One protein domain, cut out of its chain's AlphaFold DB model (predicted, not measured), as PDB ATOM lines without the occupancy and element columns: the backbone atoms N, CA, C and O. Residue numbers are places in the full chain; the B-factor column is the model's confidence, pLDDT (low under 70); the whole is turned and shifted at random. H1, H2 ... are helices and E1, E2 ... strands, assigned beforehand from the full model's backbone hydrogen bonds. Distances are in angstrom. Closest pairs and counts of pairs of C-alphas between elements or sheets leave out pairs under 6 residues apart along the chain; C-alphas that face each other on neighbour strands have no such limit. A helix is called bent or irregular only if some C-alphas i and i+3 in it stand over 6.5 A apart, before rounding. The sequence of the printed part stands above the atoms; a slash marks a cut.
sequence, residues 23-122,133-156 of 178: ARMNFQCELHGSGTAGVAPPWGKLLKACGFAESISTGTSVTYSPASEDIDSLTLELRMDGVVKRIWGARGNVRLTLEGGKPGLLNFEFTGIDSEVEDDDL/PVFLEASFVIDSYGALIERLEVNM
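What this domain is: This is residues 23 to 122 and 133 to 156 of the 178 residues of an uncharacterized protein of Desulfobacca sp. 4484_104 (UniProt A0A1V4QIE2). A long, twisted sheet of five strands, E1, E4, E5, E6 and E9, makes the main body, with the sharply bent E5 running through it; the short helix H1 lies over one face, between this sheet and the hairpin E2 and E3. A second hairpin, E7 and E8, makes one end of the longest axis, and the turn of E4 and E5 lies toward the other. The printed part has 124 residues, with the order E1, H1, E2, E3, E4, E5, E6, E7, E8, E9; its class is mostly strand. The large sheet is branched, with antiparallel neighbour pairs. The whole is loose and elongated, with a radius of gyration of the C-alphas of 17.2 A and spans of 57 by 30 by 29 A.

How they stand to each other: E1, residues 23 to 30, is an edge strand, antiparallel to E6, residues 105 to 114, at 159 degrees; N 25 and O 110 are 2.9 A apart. H1, residues 44 to 48, is on the branched sheet at a height of 7.8 A, over none of its strands, but only just: 2 of its 5 C-alphas fall on E6. Its one O i to N i+4 pair is within hydrogen-bond range. E2, residues 52 to 57, and E3, residues 61 to 66, form a hairpin, with N 55 and O 63 2.9 A apart; the closest C-alphas of H1 and E2, Lys 48 and Glu 54, are 6.9 A apart. E4, residues 74 to 80, E5, residues 83 to 99, and E6 form a meander, each strand the antiparallel neighbour of the one before. N 78 and O 85 are 2.8 A apart, and N 93 and O 109 2.9 A. E5 bends by 96 degrees at residue 89, and its pairing is staggered: E4 and E9, residues 151 to 155, lie on one side of it, beside residues 83 to 90 and 95 to 99, and E6 on the other. N 98 and O 152 are 2.8 A apart. E7, residues 138 to 142, and E8, residues 145 to 149, form a hairpin, with N 140 and O 147 2.8 A apart; E8 runs on into E9 at 94 degrees.

Where its parts are: E1 begins at C-alpha 23, (130.090, 154.570, 165.190), and is 23.4 A long. E5 measures 35.8 A and ends at C-alpha 99, (138.223, 161.339, 137.013); E6 measures 26.4 A. E9 ends at C-alpha 155, (144.097, 160.611, 150.187).

The domain as a whole: The two C-alphas farthest apart, Asp 119 and Ser 144, are 59.6 A apart. Residues 123 to 132 are not printed, and C-alphas 122 and 133 are 30.4 A apart across the cut. The link from E1 to H1, residues 31 to 43, is long. The mean pLDDT of the printed part is 85.6, and no printed residue is under 70.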
ATOM      1  N   ALA A  23     130.766 154.703 166.472       86.44
ATOM      2  CA  ALA A  23     130.090 154.570 165.190       86.44
ATOM      3  C   ALA A  23     130.941 155.193 164.083       86.44
ATOM      4  O   ALA A  23     131.733 156.113 164.320       86.44
ATOM      5  N   ARG A  24     130.765 154.676 162.867       88.62
ATOM      6  CA  ARG A  24     131.433 155.148 161.655       88.62
ATOM      7  C   ARG A  24     130.391 155.511 160.612       88.62
ATOM      8  O   ARG A  24     129.430 154.766 160.433       88.62
ATOM      9  N   MET A  25     130.597 156.624 159.918       87.88
ATOM     10  CA  MET A  25     129.737 157.062 158.827       87.88
ATOM     11  C   MET A  25     130.576 157.446 157.616       87.88
ATOM     12  O   MET A  25     131.464 158.296 157.702       87.88
ATOM     13  N   ASN A  26     130.250 156.810 156.492       90.94
ATOM     14  CA  ASN A  26     130.949 156.973 155.228       90.94
ATOM     15  C   ASN A  26     129.951 157.450 154.180       90.94
ATOM     16  O   ASN A  26     128.897 156.838 154.007       90.94
ATOM     17  N   PHE A  27     130.282 158.532 153.488       89.88
ATOM     18  CA  PHE A  27     129.454 159.073 152.418       89.88
ATOM     19  C   PHE A  27     130.313 159.844 151.418       89.88
ATOM     20  O   PHE A  27     131.453 160.220 151.699       89.88
ATOM     21  N   GLN A  28     129.755 160.054 150.232       91.19
ATOM     22  CA  GLN A  28     130.408 160.769 149.144       91.19
ATOM     23  C   GLN A  28     129.662 162.073 148.892       91.19
ATOM     24  O   GLN A  28     128.437 162.126 149.002       91.19
ATOM     25  N   CYS A  29     130.406 163.125 148.576       87.81
ATOM     26  CA  CYS A  29     129.863 164.421 148.209       87.81
ATOM     27  C   CYS A  29     130.538 164.902 146.927       87.81
ATOM     28  O   CYS A  29     131.746 164.739 146.752       87.81
ATOM     29  N   GLU A  30     129.764 165.497 146.030       88.00
ATOM     30  CA  GLU A  30     130.300 166.110 144.822       88.00
ATOM     31  C   GLU A  30     131.046 167.406 145.157       88.00
ATOM     32  O   GLU A  30     130.630 168.196 146.009       88.00
ATOM     33  N   LEU A  31     132.148 167.652 144.453       83.75
ATOM     34  CA  LEU A  31     132.934 168.873 144.553       83.75
ATOM     35  C   LEU A  31     132.226 170.006 143.793       83.75
ATOM     36  O   LEU A  31     132.621 170.392 142.694       83.75
ATOM     37  N   HIS A  32     131.149 170.527 144.376       82.25
ATOM     38  CA  HIS A  32     130.398 171.655 143.828       82.25
ATOM     39  C   HIS A  32     130.708 172.960 144.577       82.25
ATOM     40  O   HIS A  32     131.041 172.963 145.764       82.25
ATOM     41  N   GLY A  33     130.592 174.099 143.891       77.38
ATOM     42  CA  GLY A  33     130.725 175.418 144.517       77.38
ATOM     43  C   GLY A  33     129.484 175.818 145.322       77.38
ATOM     44  O   GLY A  33     128.411 175.231 145.178       77.38
ATOM     45  N   SER A  34     129.602 176.867 146.146       77.00
ATOM     46  CA  SER A  34     128.451 177.428 146.873       77.00
ATOM     47  C   SER A  34     127.448 178.162 145.968       77.00
ATOM     48  O   SER A  34     126.335 178.428 146.414       77.00
ATOM     49  N   GLY A  35     127.831 178.526 144.740       75.69
ATOM     50  CA  GLY A  35     127.030 179.346 143.820       75.69
ATOM     51  C   GLY A  35     127.240 180.862 143.969       75.69
ATOM     52  O   GLY A  35     126.943 181.607 143.040       75.69
ATOM     53  N   THR A  36     127.836 181.314 145.080       76.94
ATOM     54  CA  THR A  36     128.139 182.729 145.359       76.94
ATOM     55  C   THR A  36     129.597 182.886 145.792       76.94
ATOM     56  O   THR A  36     130.083 182.127 146.634       76.94
ATOM     57  N   ALA A  37     130.304 183.876 145.239       77.44
ATOM     58  CA  ALA A  37     131.692 184.162 145.607       77.44
ATOM     59  C   ALA A  37     131.812 184.564 147.090       77.44
ATOM     60  O   ALA A  37     131.017 185.354 147.599       77.44
ATOM     61  N   GLY A  38     132.813 184.020 147.785       73.62
ATOM     62  CA  GLY A  38     133.045 184.277 149.212       73.62
ATOM     63  C   GLY A  38     132.076 183.579 150.177       73.62
ATOM     64  O   GLY A  38     132.163 183.826 151.376       73.62
ATOM     65  N   VAL A  39     131.179 182.711 149.691       80.25
ATOM     66  CA  VAL A  39     130.339 181.856 150.544       80.25
ATOM     67  C   VAL A  39     130.933 180.451 150.590       80.25
ATOM     68  O   VAL A  39     131.224 179.855 149.550       80.25
ATOM     69  N   ALA A  40     131.132 179.930 151.803       82.69
ATOM     70  CA  ALA A  40     131.681 178.598 152.006       82.69
ATOM     71  C   ALA A  40     130.731 177.522 151.447       82.69
ATOM     72  O   ALA A  40     129.529 177.555 151.731       82.69
ATOM     73  N   PRO A  41     131.240 176.560 150.660       84.38
ATOM     74  CA  PRO A  41     130.433 175.457 150.163       84.38
ATOM     75  C   PRO A  41     129.930 174.567 151.314       84.38
ATOM     76  O   PRO A  41     130.578 174.477 152.360       84.38
ATOM     77  N   PRO A  42     128.808 173.844 151.135       84.31
ATOM     78  CA  PRO A  42     128.240 172.991 152.184       84.31
ATOM     79  C   PRO A  42     129.212 171.939 152.741       84.31
ATOM     80  O   PRO A  42     129.227 171.691 153.947       84.31
ATOM     81  N   TRP A  43     130.067 171.366 151.886       86.31
ATOM     82  CA  TRP A  43     131.099 170.403 152.288       86.31
ATOM     83  C   TRP A  43     132.266 171.028 153.065       86.31
ATOM     84  O   TRP A  43     133.054 170.297 153.662       86.31
ATOM     85  N   GLY A  44     132.369 172.360 153.132       86.31
ATOM     86  CA  GLY A  44     133.410 173.060 153.886       86.31
ATOM     87  C   GLY A  44     133.438 172.660 155.359       86.31
ATOM     88  O   GLY A  44     134.489 172.321 155.898       86.31
ATOM     89  N   LYS A  45     132.260 172.556 155.988       87.62
ATOM     90  CA  LYS A  45     132.121 172.099 157.385       87.62
ATOM     91  C   LYS A  45     132.665 170.682 157.601       87.62
ATOM     92  O   LYS A  45     133.195 170.387 158.668       87.62
ATOM     93  N   LEU A  46     132.544 169.817 156.593       89.19
ATOM     94  CA  LEU A  46     133.050 168.445 156.643       89.19
ATOM     95  C   LEU A  46     134.576 168.419 156.534       89.19
ATOM     96  O   LEU A  46     135.224 167.687 157.279       89.19
ATOM     97  N   LEU A  47     135.157 169.254 155.666       87.50
ATOM     98  CA  LEU A  47     136.610 169.397 155.579       87.50
ATOM     99  C   LEU A  47     137.217 169.921 156.877       87.50
ATOM    100  O   LEU A  47     138.266 169.427 157.283       87.50
ATOM    101  N   LYS A  48     136.550 170.854 157.567       89.31
ATOM    102  CA  LYS A  48     137.053 171.367 158.851       89.31
ATOM    103  C   LYS A  48     137.272 170.256 159.876       89.31
ATOM    104  O   LYS A  48     138.331 170.171 160.489       89.31
ATOM    105  N   ALA A  49     136.334 169.318 159.965       86.62
ATOM    106  CA  ALA A  49     136.470 168.152 160.835       86.62
ATOM    107  C   ALA A  49     137.391 167.040 160.300       86.62
ATOM    108  O   ALA A  49     137.661 166.064 161.006       86.62
ATOM    109  N   CYS A  50     137.871 167.175 159.063       87.69
ATOM    110  CA  CYS A  50     138.943 166.357 158.500       87.69
ATOM    111  C   CYS A  50     140.337 166.977 158.710       87.69
ATOM    112  O   CYS A  50     141.303 166.443 158.172       87.69
ATOM    113  N   GLY A  51     140.456 168.077 159.468       85.62
ATOM    114  CA  GLY A  51     141.739 168.737 159.743       85.62
ATOM    115  C   GLY A  51     142.096 169.864 158.773       85.62
ATOM    116  O   GLY A  51     143.270 170.076 158.490       85.62
ATOM    117  N   PHE A  52     141.108 170.583 158.236       86.44
ATOM    118  CA  PHE A  52     141.347 171.764 157.398       86.44
ATOM    119  C   PHE A  52     140.905 173.053 158.099       86.44
ATOM    120  O   PHE A  52     139.795 173.149 158.610       86.44
ATOM    121  N   ALA A  53     141.740 174.086 158.062       87.94
ATOM    122  CA  ALA A  53     141.344 175.438 158.430       87.94
ATOM    123  C   ALA A  53     140.716 176.145 157.224       87.94
ATOM    124  O   ALA A  53     141.295 176.179 156.137       87.94
ATOM    125  N   GLU A  54     139.533 176.718 157.427       89.44
ATOM    126  CA  GLU A  54     138.834 177.533 156.434       89.44
ATOM    127  C   GLU A  54     139.254 179.001 156.570       89.44
ATOM    128  O   GLU A  54     139.208 179.567 157.661       89.44
ATOM    129  N   SER A  55     139.629 179.628 155.458       87.25
ATOM    130  CA  SER A  55     139.877 181.067 155.363       87.25
ATOM    131  C   SER A  55     138.976 181.676 154.295       87.25
ATOM    132  O   SER A  55     139.044 181.315 153.119       87.25
ATOM    133  N   ILE A  56     138.118 182.611 154.701       87.50
ATOM    134  CA  ILE A  56     137.170 183.285 153.811       87.50
ATOM    135  C   ILE A  56     137.711 184.670 153.463       87.50
ATOM    136  O   ILE A  56     137.847 185.533 154.327       87.50
ATOM    137  N   SER A  57     137.970 184.902 152.178       85.50
ATOM    138  CA  SER A  57     138.126 186.241 151.619       85.50
ATOM    139  C   SER A  57     136.771 186.702 151.091       85.50
ATOM    140  O   SER A  57     136.296 186.232 150.050       85.50
ATOM    141  N   THR A  58     136.115 187.583 151.845       80.25
ATOM    142  CA  THR A  58     134.758 188.061 151.555       80.25
ATOM    143  C   THR A  58     134.643 188.564 150.117       80.25
ATOM    144  O   THR A  58     135.447 189.372 149.658       80.25
ATOM    145  N   GLY A  59     133.643 188.061 149.390       74.06
ATOM    146  CA  GLY A  59     133.385 188.421 147.993       74.06
ATOM    147  C   GLY A  59     134.395 187.886 146.972       74.06
ATOM    148  O   GLY A  59     134.217 188.145 145.787       74.06
ATOM    149  N   THR A  60     135.420 187.134 147.395       80.38
ATOM    150  CA  THR A  60     136.508 186.691 146.508       80.38
ATOM    151  C   THR A  60     136.642 185.170 146.475       80.38
ATOM    152  O   THR A  60     136.382 184.553 145.446       80.38
ATOM    153  N   SER A  61     137.024 184.536 147.587       80.75
ATOM    154  CA  SER A  61     137.350 183.104 147.607       80.75
ATOM    155  C   SER A  61     137.262 182.505 149.004       80.75
ATOM    156  O   SER A  61     137.453 183.199 149.999       80.75
ATOM    157  N   VAL A  62     137.052 181.193 149.070       84.38
ATOM    158  CA  VAL A  62     137.184 180.405 150.300       84.38
ATOM    159  C   VAL A  62     138.295 179.388 150.085       84.38
ATOM    160  O   VAL A  62     138.268 178.656 149.096       84.38
ATOM    161  N   THR A  63     139.288 179.373 150.971       87.19
ATOM    162  CA  THR A  63     140.434 178.463 150.903       87.19
ATOM    163  C   THR A  63     140.460 177.533 152.108       87.19
ATOM    164  O   THR A  63     140.048 177.903 153.208       87.19
ATOM    165  N   TYR A  64     140.951 176.314 151.887       87.81
ATOM    166  CA  TYR A  64     141.102 175.289 152.913       87.81
ATOM    167  C   TYR A  64     142.565 174.866 152.973       87.81
ATOM    168  O   TYR A  64     143.080 174.278 152.022       87.81
ATOM    169  N   SER A  65     143.238 175.175 154.076       89.06
ATOM    170  CA  SER A  65     144.620 174.761 154.328       89.06
ATOM    171  C   SER A  65     144.651 173.632 155.357       89.06
ATOM    172  O   SER A  65     143.894 173.706 156.327       89.06
ATOM    173  N   PRO A  66     145.512 172.611 155.206       86.50
ATOM    174  CA  PRO A  66     145.712 171.611 156.251       86.50
ATOM    175  C   PRO A  66     146.095 172.285 157.575       86.50
ATOM    176  O   PRO A  66     146.957 173.165 157.594       86.50
ATOM    177  N   ALA A  67     145.447 171.880 158.662       85.62
ATOM    178  CA  ALA A  67     145.680 172.386 160.006       85.62
ATOM    179  C   ALA A  67     145.907 171.220 160.972       85.62
ATOM    180  O   ALA A  67     145.213 170.205 160.919       85.62
ATOM    181  N   SER A  68     146.877 171.386 161.869       79.38
ATOM    182  CA  SER A  68     147.235 170.379 162.882       79.38
ATOM    183  C   SER A  68     146.762 170.752 164.290       79.38
ATOM    184  O   SER A  68     146.892 169.956 165.215       79.38
ATOM    185  N   GLU A  69     146.214 171.955 164.450       78.12
ATOM    186  CA  GLU A  69     145.702 172.522 165.700       78.12
ATOM    187  C   GLU A  69     144.274 173.031 165.470       78.12
ATOM    188  O   GLU A  69     143.850 173.175 164.323       78.12
ATOM    189  N   ASP A  70     143.520 173.242 166.554       82.31
ATOM    190  CA  ASP A  70     142.132 173.732 166.517       82.31
ATOM    191  C   ASP A  70     141.233 172.979 165.519       82.31
ATOM    192  O   ASP A  70     140.403 173.548 164.810       82.31
ATOM    193  N   ILE A  71     141.407 171.654 165.464       84.69
ATOM    194  CA  ILE A  71     140.639 170.792 164.568       84.69
ATOM    195  C   ILE A  71     139.207 170.682 165.088       84.69
ATOM    196  O   ILE A  71     138.937 170.055 166.126       84.69
ATOM    197  N   ASP A  72     138.281 171.245 164.319       85.44
ATOM    198  CA  ASP A  72     136.857 171.178 164.607       85.44
ATOM    199  C   ASP A  72     136.367 169.723 164.703       85.44
ATOM    200  O   ASP A  72     136.927 168.780 164.140       85.44
ATOM    201  N   SER A  73     135.294 169.523 165.456       86.88
ATOM    202  CA  SER A  73     134.551 168.264 165.472       86.88
ATOM    203  C   SER A  73     133.120 168.541 165.056       86.88
ATOM    204  O   SER A  73     132.624 169.651 165.262       86.88
ATOM    205  N   LEU A  74     132.456 167.548 164.475       88.38
ATOM    206  CA  LEU A  74     131.094 167.720 163.993       88.38
ATOM    207  C   LEU A  74     130.169 166.630 164.536       88.38
ATOM    208  O   LEU A  74     130.608 165.537 164.888       88.38
ATOM    209  N   THR A  75     128.881 166.937 164.619       89.38
ATOM    210  CA  THR A  75     127.854 165.955 164.965       89.38
ATOM    211  C   THR A  75     127.172 165.522 163.679       89.38
ATOM    212  O   THR A  75     126.606 166.356 162.973       89.38
ATOM    213  N   LEU A  76     127.267 164.235 163.354       86.81
ATOM    214  CA  LEU A  76     126.612 163.653 162.185       86.81
ATOM    215  C   LEU A  76     125.296 163.039 162.600       86.81
ATOM    216  O   LEU A  76     125.221 162.359 163.619       86.81
ATOM    217  N   GLU A  77     124.279 163.244 161.783       89.12
ATOM    218  CA  GLU A  77     122.952 162.735 162.051       89.12
ATOM    219  C   GLU A  77     122.365 162.115 160.794       89.12
ATOM    220  O   GLU A  77     122.373 162.714 159.718       89.12
ATOM    221  N   LEU A  78     121.857 160.901 160.953       87.12
ATOM    222  CA  LEU A  78     121.175 160.144 159.927       87.12
ATOM    223  C   LEU A  78     119.725 159.964 160.367       87.12
ATOM    224  O   LEU A  78     119.451 159.207 161.299       87.12
ATOM    225  N   ARG A  79     118.813 160.661 159.688       88.75
ATOM    226  CA  ARG A  79     117.368 160.469 159.835       88.75
ATOM    227  C   ARG A  79     116.877 159.510 158.757       88.75
ATOM    228  O   ARG A  79     117.038 159.795 157.572       88.75
ATOM    229  N   MET A  80     116.294 158.385 159.153       84.81
ATOM    230  CA  MET A  80     115.682 157.415 158.242       84.81
ATOM    231  C   MET A  80     114.374 156.926 158.845       84.81
ATOM    232  O   MET A  80     114.383 156.387 159.945       84.81
ATOM    233  N   ASP A  81     113.275 157.091 158.107       86.06
ATOM    234  CA  ASP A  81     111.956 156.558 158.482       86.06
ATOM    235  C   ASP A  81     111.496 156.971 159.898       86.06
ATOM    236  O   ASP A  81     111.053 156.148 160.692       86.06
ATOM    237  N   GLY A  82     111.680 158.251 160.248       83.75
ATOM    238  CA  GLY A  82     111.316 158.795 161.566       83.75
ATOM    239  C   GLY A  82     112.287 158.456 162.703       83.75
ATOM    240  O   GLY A  82     112.089 158.909 163.823       83.75
ATOM    241  N   VAL A  83     113.353 157.700 162.423       86.69
ATOM    242  CA  VAL A  83     114.369 157.309 163.406       86.69
ATOM    243  C   VAL A  83     115.668 158.075 163.171       86.69
ATOM    244  O   VAL A  83     116.184 158.142 162.048       86.69
ATOM    245  N   VAL A  84     116.248 158.603 164.247       88.19
ATOM    246  CA  VAL A  84     117.488 159.378 164.245       88.19
ATOM    247  C   VAL A  84     118.633 158.582 164.847       88.19
ATOM    248  O   VAL A  84     118.591 158.144 165.995       88.19
ATOM    249  N   LYS A  85     119.715 158.453 164.078       88.62
ATOM    250  CA  LYS A  85     121.005 157.944 164.551       88.62
ATOM    251  C   LYS A  85     122.022 159.064 164.513       88.62
ATOM    252  O   LYS A  85     122.220 159.678 163.465       88.62
ATOM    253  N   ARG A  86     122.684 159.321 165.637       88.81
ATOM    254  CA  ARG A  86     123.599 160.454 165.768       88.81
ATOM    255  C   ARG A  86     124.973 160.014 166.254       88.81
ATOM    256  O   ARG A  86     125.100 159.204 167.172       88.81
ATOM    257  N   ILE A  87     125.999 160.588 165.637       88.69
ATOM    258  CA  ILE A  87     127.404 160.406 165.984       88.69
ATOM    259  C   ILE A  87     127.934 161.727 166.535       88.69
ATOM    260  O   ILE A  87     127.973 162.731 165.823       88.69
ATOM    261  N   TRP A  88     128.372 161.719 167.791       88.62
ATOM    262  CA  TRP A  88     128.941 162.887 168.462       88.62
ATOM    263  C   TRP A  88     130.454 162.947 168.318       88.62
ATOM    264  O   TRP A  88     131.144 161.926 168.413       88.62
ATOM    265  N   GLY A  89     130.967 164.169 168.159       87.25
ATOM    266  CA  GLY A  89     132.405 164.430 168.101       87.25
ATOM    267  C   GLY A  89     133.082 163.696 166.946       87.25
ATOM    268  O   GLY A  89     134.178 163.162 167.114       87.25
ATOM    269  N   ALA A  90     132.407 163.616 165.802       87.81
ATOM    270  CA  ALA A  90     132.901 162.927 164.631       87.81
ATOM    271  C   ALA A  90     134.090 163.689 164.031       87.81
ATOM    272  O   ALA A  90     134.011 164.891 163.755       87.81
ATOM    273  N   ARG A  91     135.191 162.964 163.836       89.88
ATOM    274  CA  ARG A  91     136.393 163.403 163.119       89.88
ATOM    275  C   ARG A  91     136.799 162.318 162.139       89.88
ATOM    276  O   ARG A  91     136.470 161.144 162.335       89.88
ATOM    277  N   GLY A  92     137.438 162.716 161.052       89.06
ATOM    278  CA  GLY A  92     137.562 161.821 159.917       89.06
ATOM    279  C   GLY A  92     138.668 162.158 158.946       89.06
ATOM    280  O   GLY A  92     139.492 163.044 159.164       89.06
ATOM    281  N   ASN A  93     138.654 161.401 157.863       91.00
ATOM    282  CA  ASN A  93     139.546 161.562 156.738       91.00
ATOM    283  C   ASN A  93     138.737 161.909 155.484       91.00
ATOM    284  O   ASN A  93     137.576 161.511 155.341       91.00
ATOM    285  N   VAL A  94     139.384 162.622 154.565       90.88
ATOM    286  CA  VAL A  94     138.840 162.956 153.252       90.88
ATOM    287  C   VAL A  94     139.760 162.429 152.158       90.88
ATOM    288  O   VAL A  94     140.988 162.532 152.228       90.88
ATOM    289  N   ARG A  95     139.148 161.872 151.117       91.62
ATOM    290  CA  ARG A  95     139.817 161.466 149.886       91.62
ATOM    291  C   ARG A  95     139.193 162.199 148.711       91.62
ATOM    292  O   ARG A  95     138.001 162.057 148.454       91.62
ATOM    293  N   LEU A  96     140.014 162.949 147.992       90.06
ATOM    294  CA  LEU A  96     139.644 163.603 146.746       90.06
ATOM    295  C   LEU A  96     139.871 162.637 145.583       90.06
ATOM    296  O   LEU A  96     140.967 162.101 145.429       90.06
ATOM    297  N   THR A  97     138.841 162.436 144.767       90.38
ATOM    298  CA  THR A  97     138.893 161.626 143.543       90.38
ATOM    299  C   THR A  97     138.447 162.485 142.368       90.38
ATOM    300  O   THR A  97     137.322 162.980 142.348       90.38
ATOM    301  N   LEU A  98     139.337 162.677 141.398       88.31
ATOM    302  CA  LEU A  98     139.073 163.375 140.145       88.31
ATOM    303  C   LEU A  98     139.260 162.383 139.001       88.31
ATOM    304  O   LEU A  98     140.321 161.772 138.881       88.31
ATOM    305  N   GLU A  99     138.231 162.225 138.178       87.94
ATOM    306  CA  GLU A  99     138.223 161.339 137.013       87.94
ATOM    307  C   GLU A  99     137.759 162.118 135.783       87.94
ATOM    308  O   GLU A  99     136.799 162.888 135.859       87.94
ATOM    309  N   GLY A 100     138.435 161.911 134.654       86.69
ATOM    310  CA  GLY A 100     138.110 162.526 133.375       86.69
ATOM    311  C   GLY A 100     136.664 162.246 132.964       86.69
ATOM    312  O   GLY A 100     136.183 161.114 133.021       86.69
ATOM    313  N   GLY A 101     135.942 163.295 132.577       83.19
ATOM    314  CA  GLY A 101     134.541 163.229 132.167       83.19
ATOM    315  C   GLY A 101     133.533 163.083 133.313       83.19
ATOM    316  O   GLY A 101     132.343 162.937 133.039       83.19
ATOM    317  N   LYS A 102     133.966 163.141 134.580       85.25
ATOM    318  CA  LYS A 102     133.089 163.064 135.761       85.25
ATOM    319  C   LYS A 102     133.268 164.281 136.676       85.25
ATOM    320  O   LYS A 102     134.322 164.922 136.651       85.25
ATOM    321  N   PRO A 103     132.254 164.638 137.484       86.69
ATOM    322  CA  PRO A 103     132.445 165.620 138.541       86.69
ATOM    323  C   PRO A 103     133.433 165.089 139.584       86.69
ATOM    324  O   PRO A 103     133.508 163.885 139.838       86.69
ATOM    325  N   GLY A 104     134.192 165.994 140.198       87.88
ATOM    326  CA  GLY A 104     135.075 165.632 141.303       87.88
ATOM    327  C   GLY A 104     134.284 165.120 142.506       87.88
ATOM    328  O   GLY A 104     133.218 165.650 142.818       87.88
ATOM    329  N   LEU A 105     134.814 164.114 143.197       90.50
ATOM    330  CA  LEU A 105     134.186 163.501 144.366       90.50
ATOM    331  C   LEU A 105     135.075 163.640 145.603       90.50
ATOM    332  O   LEU A 105     136.282 163.389 145.567       90.50
ATOM    333  N   LEU A 106     134.448 164.005 146.716       90.56
ATOM    334  CA  LEU A 106     135.012 163.990 148.058       90.56
ATOM    335  C   LEU A 106     134.415 162.808 148.821       90.56
ATOM    336  O   LEU A 106     133.225 162.782 149.139       90.56
ATOM    337  N   ASN A 107     135.259 161.831 149.123       92.12
ATOM    338  CA  ASN A 107     134.894 160.660 149.905       92.12
ATOM    339  C   ASN A 107     135.259 160.915 151.364       92.12
ATOM    340  O   ASN A 107     136.438 161.070 151.691       92.12
ATOM    341  N   PHE A 108     134.246 160.952 152.225       91.19
ATOM    342  CA  PHE A 108     134.397 161.214 153.647       91.19
ATOM    343  C   PHE A 108     134.227 159.945 154.468       91.19
ATOM    344  O   PHE A 108     133.324 159.137 154.234       91.19
ATOM    345  N   GLU A 109     135.084 159.811 155.470       91.19
ATOM    346  CA  GLU A 109     135.054 158.717 156.426       91.19
ATOM    347  C   GLU A 109     135.216 159.277 157.835       91.19
ATOM    348  O   GLU A 109     136.306 159.695 158.230       91.19
ATOM    349  N   PHE A 110     134.120 159.294 158.590       89.88
ATOM    350  CA  PHE A 110     134.064 159.857 159.933       89.88
ATOM    351  C   PHE A 110     133.866 158.775 160.983       89.88
ATOM    352  O   PHE A 110     133.077 157.850 160.798       89.88
ATOM    353  N   THR A 111     134.545 158.926 162.118       88.44
ATOM    354  CA  THR A 111     134.364 158.075 163.296       88.44
ATOM    355  C   THR A 111     134.083 158.955 164.508       88.44
ATOM    356  O   THR A 111     134.690 160.011 164.673       88.44
ATOM    357  N   GLY A 112     133.156 158.530 165.362       87.75
ATOM    358  CA  GLY A 112     132.815 159.250 166.585       87.75
ATOM    359  C   GLY A 112     132.088 158.373 167.599       87.75
ATOM    360  O   GLY A 112     132.108 157.144 167.509       87.75
ATOM    361  N   ILE A 113     131.479 159.012 168.594       88.31
ATOM    362  CA  ILE A 113     130.718 158.335 169.650       88.31
ATOM    363  C   ILE A 113     129.298 158.103 169.160       88.31
ATOM    364  O   ILE A 113     128.621 159.055 168.778       88.31
ATOM    365  N   ASP A 114     128.854 156.854 169.213       86.25
ATOM    366  CA  ASP A 114     127.461 156.503 168.958       86.25
ATOM    367  C   ASP A 114     126.580 157.013 170.102       86.25
ATOM    368  O   ASP A 114     126.939 156.865 171.274       86.25
ATOM    369  N   SER A 115     125.442 157.615 169.770       82.06
ATOM    370  CA  SER A 115     124.438 157.994 170.767       82.06
ATOM    371  C   SER A 115     123.192 157.139 170.692       82.06
ATOM    372  O   SER A 115     123.030 156.307 169.804       82.06
ATOM    373  N   GLU A 116     122.337 157.334 171.687       80.31
ATOM    374  CA  GLU A 116     121.031 156.706 171.749       80.31
ATOM    375  C   GLU A 116     120.190 157.091 170.526       80.31
ATOM    376  O   GLU A 116     120.362 158.151 169.917       80.31
ATOM    377  N   VAL A 117     119.348 156.144 170.126       85.81
ATOM    378  CA  VAL A 117     118.476 156.261 168.964       85.81
ATOM    379  C   VAL A 117     117.180 156.905 169.433       85.81
ATOM    380  O   VAL A 117     116.573 156.408 170.377       85.81
ATOM    381  N   GLU A 118     116.774 157.977 168.764       87.69
ATOM    382  CA  GLU A 118     115.584 158.765 169.100       87.69
ATOM    383  C   GLU A 118     114.634 158.824 167.902       87.69
ATOM    384  O   GLU A 118     115.084 158.736 166.757       87.69
ATOM    385  N   ASP A 119     113.344 159.027 168.161       87.75
ATOM    386  CA  ASP A 119     112.345 159.263 167.118       87.75
ATOM    387  C   ASP A 119     112.182 160.775 166.892       87.75
ATOM    388  O   ASP A 119     111.999 161.541 167.840       87.75
ATOM    389  N   ASP A 120     112.273 161.218 165.638       86.75
ATOM    390  CA  ASP A 120     112.136 162.625 165.239       86.75
ATOM    391  C   ASP A 120     111.631 162.722 163.795       86.75
ATOM    392  O   ASP A 120     111.845 161.829 162.968       86.75
ATOM    393  N   ASP A 121     111.014 163.851 163.467       84.88
ATOM    394  CA  ASP A 121     110.483 164.089 162.132       84.88
ATOM    395  C   ASP A 121     111.599 164.231 161.080       84.88
ATOM    396  O   ASP A 121     112.727 164.673 161.336       84.88
ATOM    397  N   LEU A 122     111.270 163.874 159.836       81.62
ATOM    398  CA  LEU A 122     112.175 164.054 158.705       81.62
ATOM    399  C   LEU A 122     112.305 165.546 158.356       81.62
ATOM    400  O   LEU A 122     111.317 166.244 158.136       81.62
ATOM    401  N   PRO A 133     131.421 171.203 138.208       79.44
ATOM    402  CA  PRO A 133     132.243 171.192 137.009       79.44
ATOM    403  C   PRO A 133     132.787 169.782 136.746       79.44
ATOM    404  O   PRO A 133     133.210 169.080 137.668       79.44
ATOM    405  N   VAL A 134     132.803 169.378 135.475       83.25
ATOM    406  CA  VAL A 134     133.444 168.126 135.054       83.25
ATOM    407  C   VAL A 134     134.959 168.295 135.052       83.25
ATOM    408  O   VAL A 134     135.486 169.291 134.554       83.25
ATOM    409  N   PHE A 135     135.667 167.317 135.608       79.06
ATOM    410  CA  PHE A 135     137.111 167.230 135.465       79.06
ATOM    411  C   PHE A 135     137.417 166.666 134.074       79.06
ATOM    412  O   PHE A 135     136.876 165.629 133.705       79.06
ATOM    413  N   LEU A 136     138.218 167.363 133.269       80.62
ATOM    414  CA  LEU A 136     138.581 166.911 131.919       80.62
ATOM    415  C   LEU A 136     139.971 166.284 131.943       80.62
ATOM    416  O   LEU A 136     140.123 165.078 131.785       80.62
ATOM    417  N   GLU A 137     140.964 167.119 132.207       73.19
ATOM    418  CA  GLU A 137     142.366 166.759 132.319       73.19
ATOM    419  C   GLU A 137     143.047 167.752 133.262       73.19
ATOM    420  O   GLU A 137     142.604 168.895 133.409       73.19
ATOM    421  N   ALA A 138     144.132 167.325 133.904       77.06
ATOM    422  CA  ALA A 138     145.023 168.235 134.609       77.06
ATOM    423  C   ALA A 138     146.434 168.130 134.039       77.06
ATOM    424  O   ALA A 138     146.950 167.032 133.814       77.06
ATOM    425  N   SER A 139     147.077 169.282 133.849       79.69
ATOM    426  CA  SER A 139     148.515 169.346 133.617       79.69
ATOM    427  C   SER A 139     149.229 168.924 134.898       79.69
ATOM    428  O   SER A 139     149.162 169.622 135.913       79.69
ATOM    429  N   PHE A 140     149.904 167.785 134.857       78.12
ATOM    430  CA  PHE A 140     150.690 167.264 135.960       78.12
ATOM    431  C   PHE A 140     152.165 167.343 135.599       78.12
ATOM    432  O   PHE A 140     152.592 166.830 134.566       78.12
ATOM    433  N   VAL A 141     152.943 168.007 136.444       86.88
ATOM    434  CA  VAL A 141     154.374 168.198 136.219       86.88
ATOM    435  C   VAL A 141     155.129 167.586 137.386       86.88
ATOM    436  O   VAL A 141     154.880 167.934 138.540       86.88
ATOM    437  N   ILE A 142     156.063 166.688 137.077       85.44
ATOM    438  CA  ILE A 142     157.092 166.238 138.015       85.44
ATOM    439  C   ILE A 142     158.430 166.678 137.434       85.44
ATOM    440  O   ILE A 142     158.866 166.145 136.414       85.44
ATOM    441  N   ASP A 143     159.075 167.638 138.097       87.81
ATOM    442  CA  ASP A 143     160.322 168.250 137.628       87.81
ATOM    443  C   ASP A 143     160.185 168.786 136.186       87.81
ATOM    444  O   ASP A 143     159.428 169.727 135.952       87.81
ATOM    445  N   SER A 144     160.871 168.184 135.212       86.62
ATOM    446  CA  SER A 144     160.829 168.562 133.794       86.62
ATOM    447  C   SER A 144     159.840 167.741 132.957       86.62
ATOM    448  O   SER A 144     159.605 168.059 131.789       86.62
ATOM    449  N   TYR A 145     159.237 166.696 133.528       82.31
ATOM    450  CA  TYR A 145     158.284 165.844 132.827       82.31
ATOM    451  C   TYR A 145     156.855 166.365 132.998       82.31
ATOM    452  O   TYR A 145     156.322 166.395 134.109       82.31
ATOM    453  N   GLY A 146     156.233 166.756 131.884       83.62
ATOM    454  CA  GLY A 146     154.822 167.126 131.815       83.62
ATOM    455  C   GLY A 146     153.973 165.973 131.286       83.62
ATOM    456  O   GLY A 146     154.239 165.448 130.205       83.62
ATOM    457  N   ALA A 147     152.935 165.608 132.028       82.94
ATOM    458  CA  ALA A 147     151.929 164.636 131.628       82.94
ATOM    459  C   ALA A 147     150.524 165.226 131.767       82.94
ATOM    460  O   ALA A 147     150.266 166.082 132.614       82.94
ATOM    461  N   LEU A 148     149.604 164.735 130.941       83.00
ATOM    462  CA  LEU A 148     148.174 164.937 131.135       83.00
ATOM    463  C   LEU A 148     147.646 163.742 131.918       83.00
ATOM    464  O   LEU A 148     147.865 162.595 131.524       83.00
ATOM    465  N   ILE A 149     146.992 164.009 133.045       83.44
ATOM    466  CA  ILE A 149     146.401 162.961 133.877       83.44
ATOM    467  C   ILE A 149     144.888 162.920 133.684       83.44
ATOM    468  O   ILE A 149     144.199 163.931 133.812       83.44
ATOM    469  N   GLU A 150     144.383 161.721 133.399       85.31
ATOM    470  CA  GLU A 150     142.949 161.431 133.299       85.31
ATOM    471  C   GLU A 150     142.332 161.157 134.680       85.31
ATOM    472  O   GLU A 150     141.143 161.375 134.894       85.31
ATOM    473  N   ARG A 151     143.136 160.703 135.651       86.25
ATOM    474  CA  ARG A 151     142.676 160.426 137.016       86.25
ATOM    475  C   ARG A 151     143.683 160.899 138.056       86.25
ATOM    476  O   ARG A 151     144.859 160.552 137.978       86.25
ATOM    477  N   LEU A 152     143.198 161.630 139.058       85.50
ATOM    478  CA  LEU A 152     143.954 162.036 140.241       85.50
ATOM    479  C   LEU A 152     143.213 161.590 141.499       85.50
ATOM    480  O   LEU A 152     142.042 161.907 141.689       85.50
ATOM    481  N   GLU A 153     143.914 160.894 142.384       88.56
ATOM    482  CA  GLU A 153     143.385 160.502 143.684       88.56
ATOM    483  C   GLU A 153     144.337 160.971 144.777       88.56
ATOM    484  O   GLU A 153     145.512 160.602 144.793       88.56
ATOM    485  N   VAL A 154     143.826 161.792 145.692       88.62
ATOM    486  CA  VAL A 154     144.585 162.308 146.830       88.62
ATOM    487  C   VAL A 154     143.880 161.881 148.105       88.62
ATOM    488  O   VAL A 154     142.777 162.333 148.413       88.62
ATOM    489  N   ASN A 155     144.527 160.992 148.851       89.81
ATOM    490  CA  ASN A 155     144.097 160.611 150.187       89.81
ATOM    491  C   ASN A 155     144.893 161.417 151.214       89.81
ATOM    492  O   ASN A 155     146.119 161.336 151.224       89.81
ATOM    493  N   MET A 156     144.204 162.142 152.096       85.31
ATOM    494  CA  MET A 156     144.870 162.926 153.143       85.31
ATOM    495  C   MET A 156     145.440 162.045 154.257       85.31
ATOM    496  O   MET A 156     146.339 162.467 154.975       85.31
TER     497      MET A 156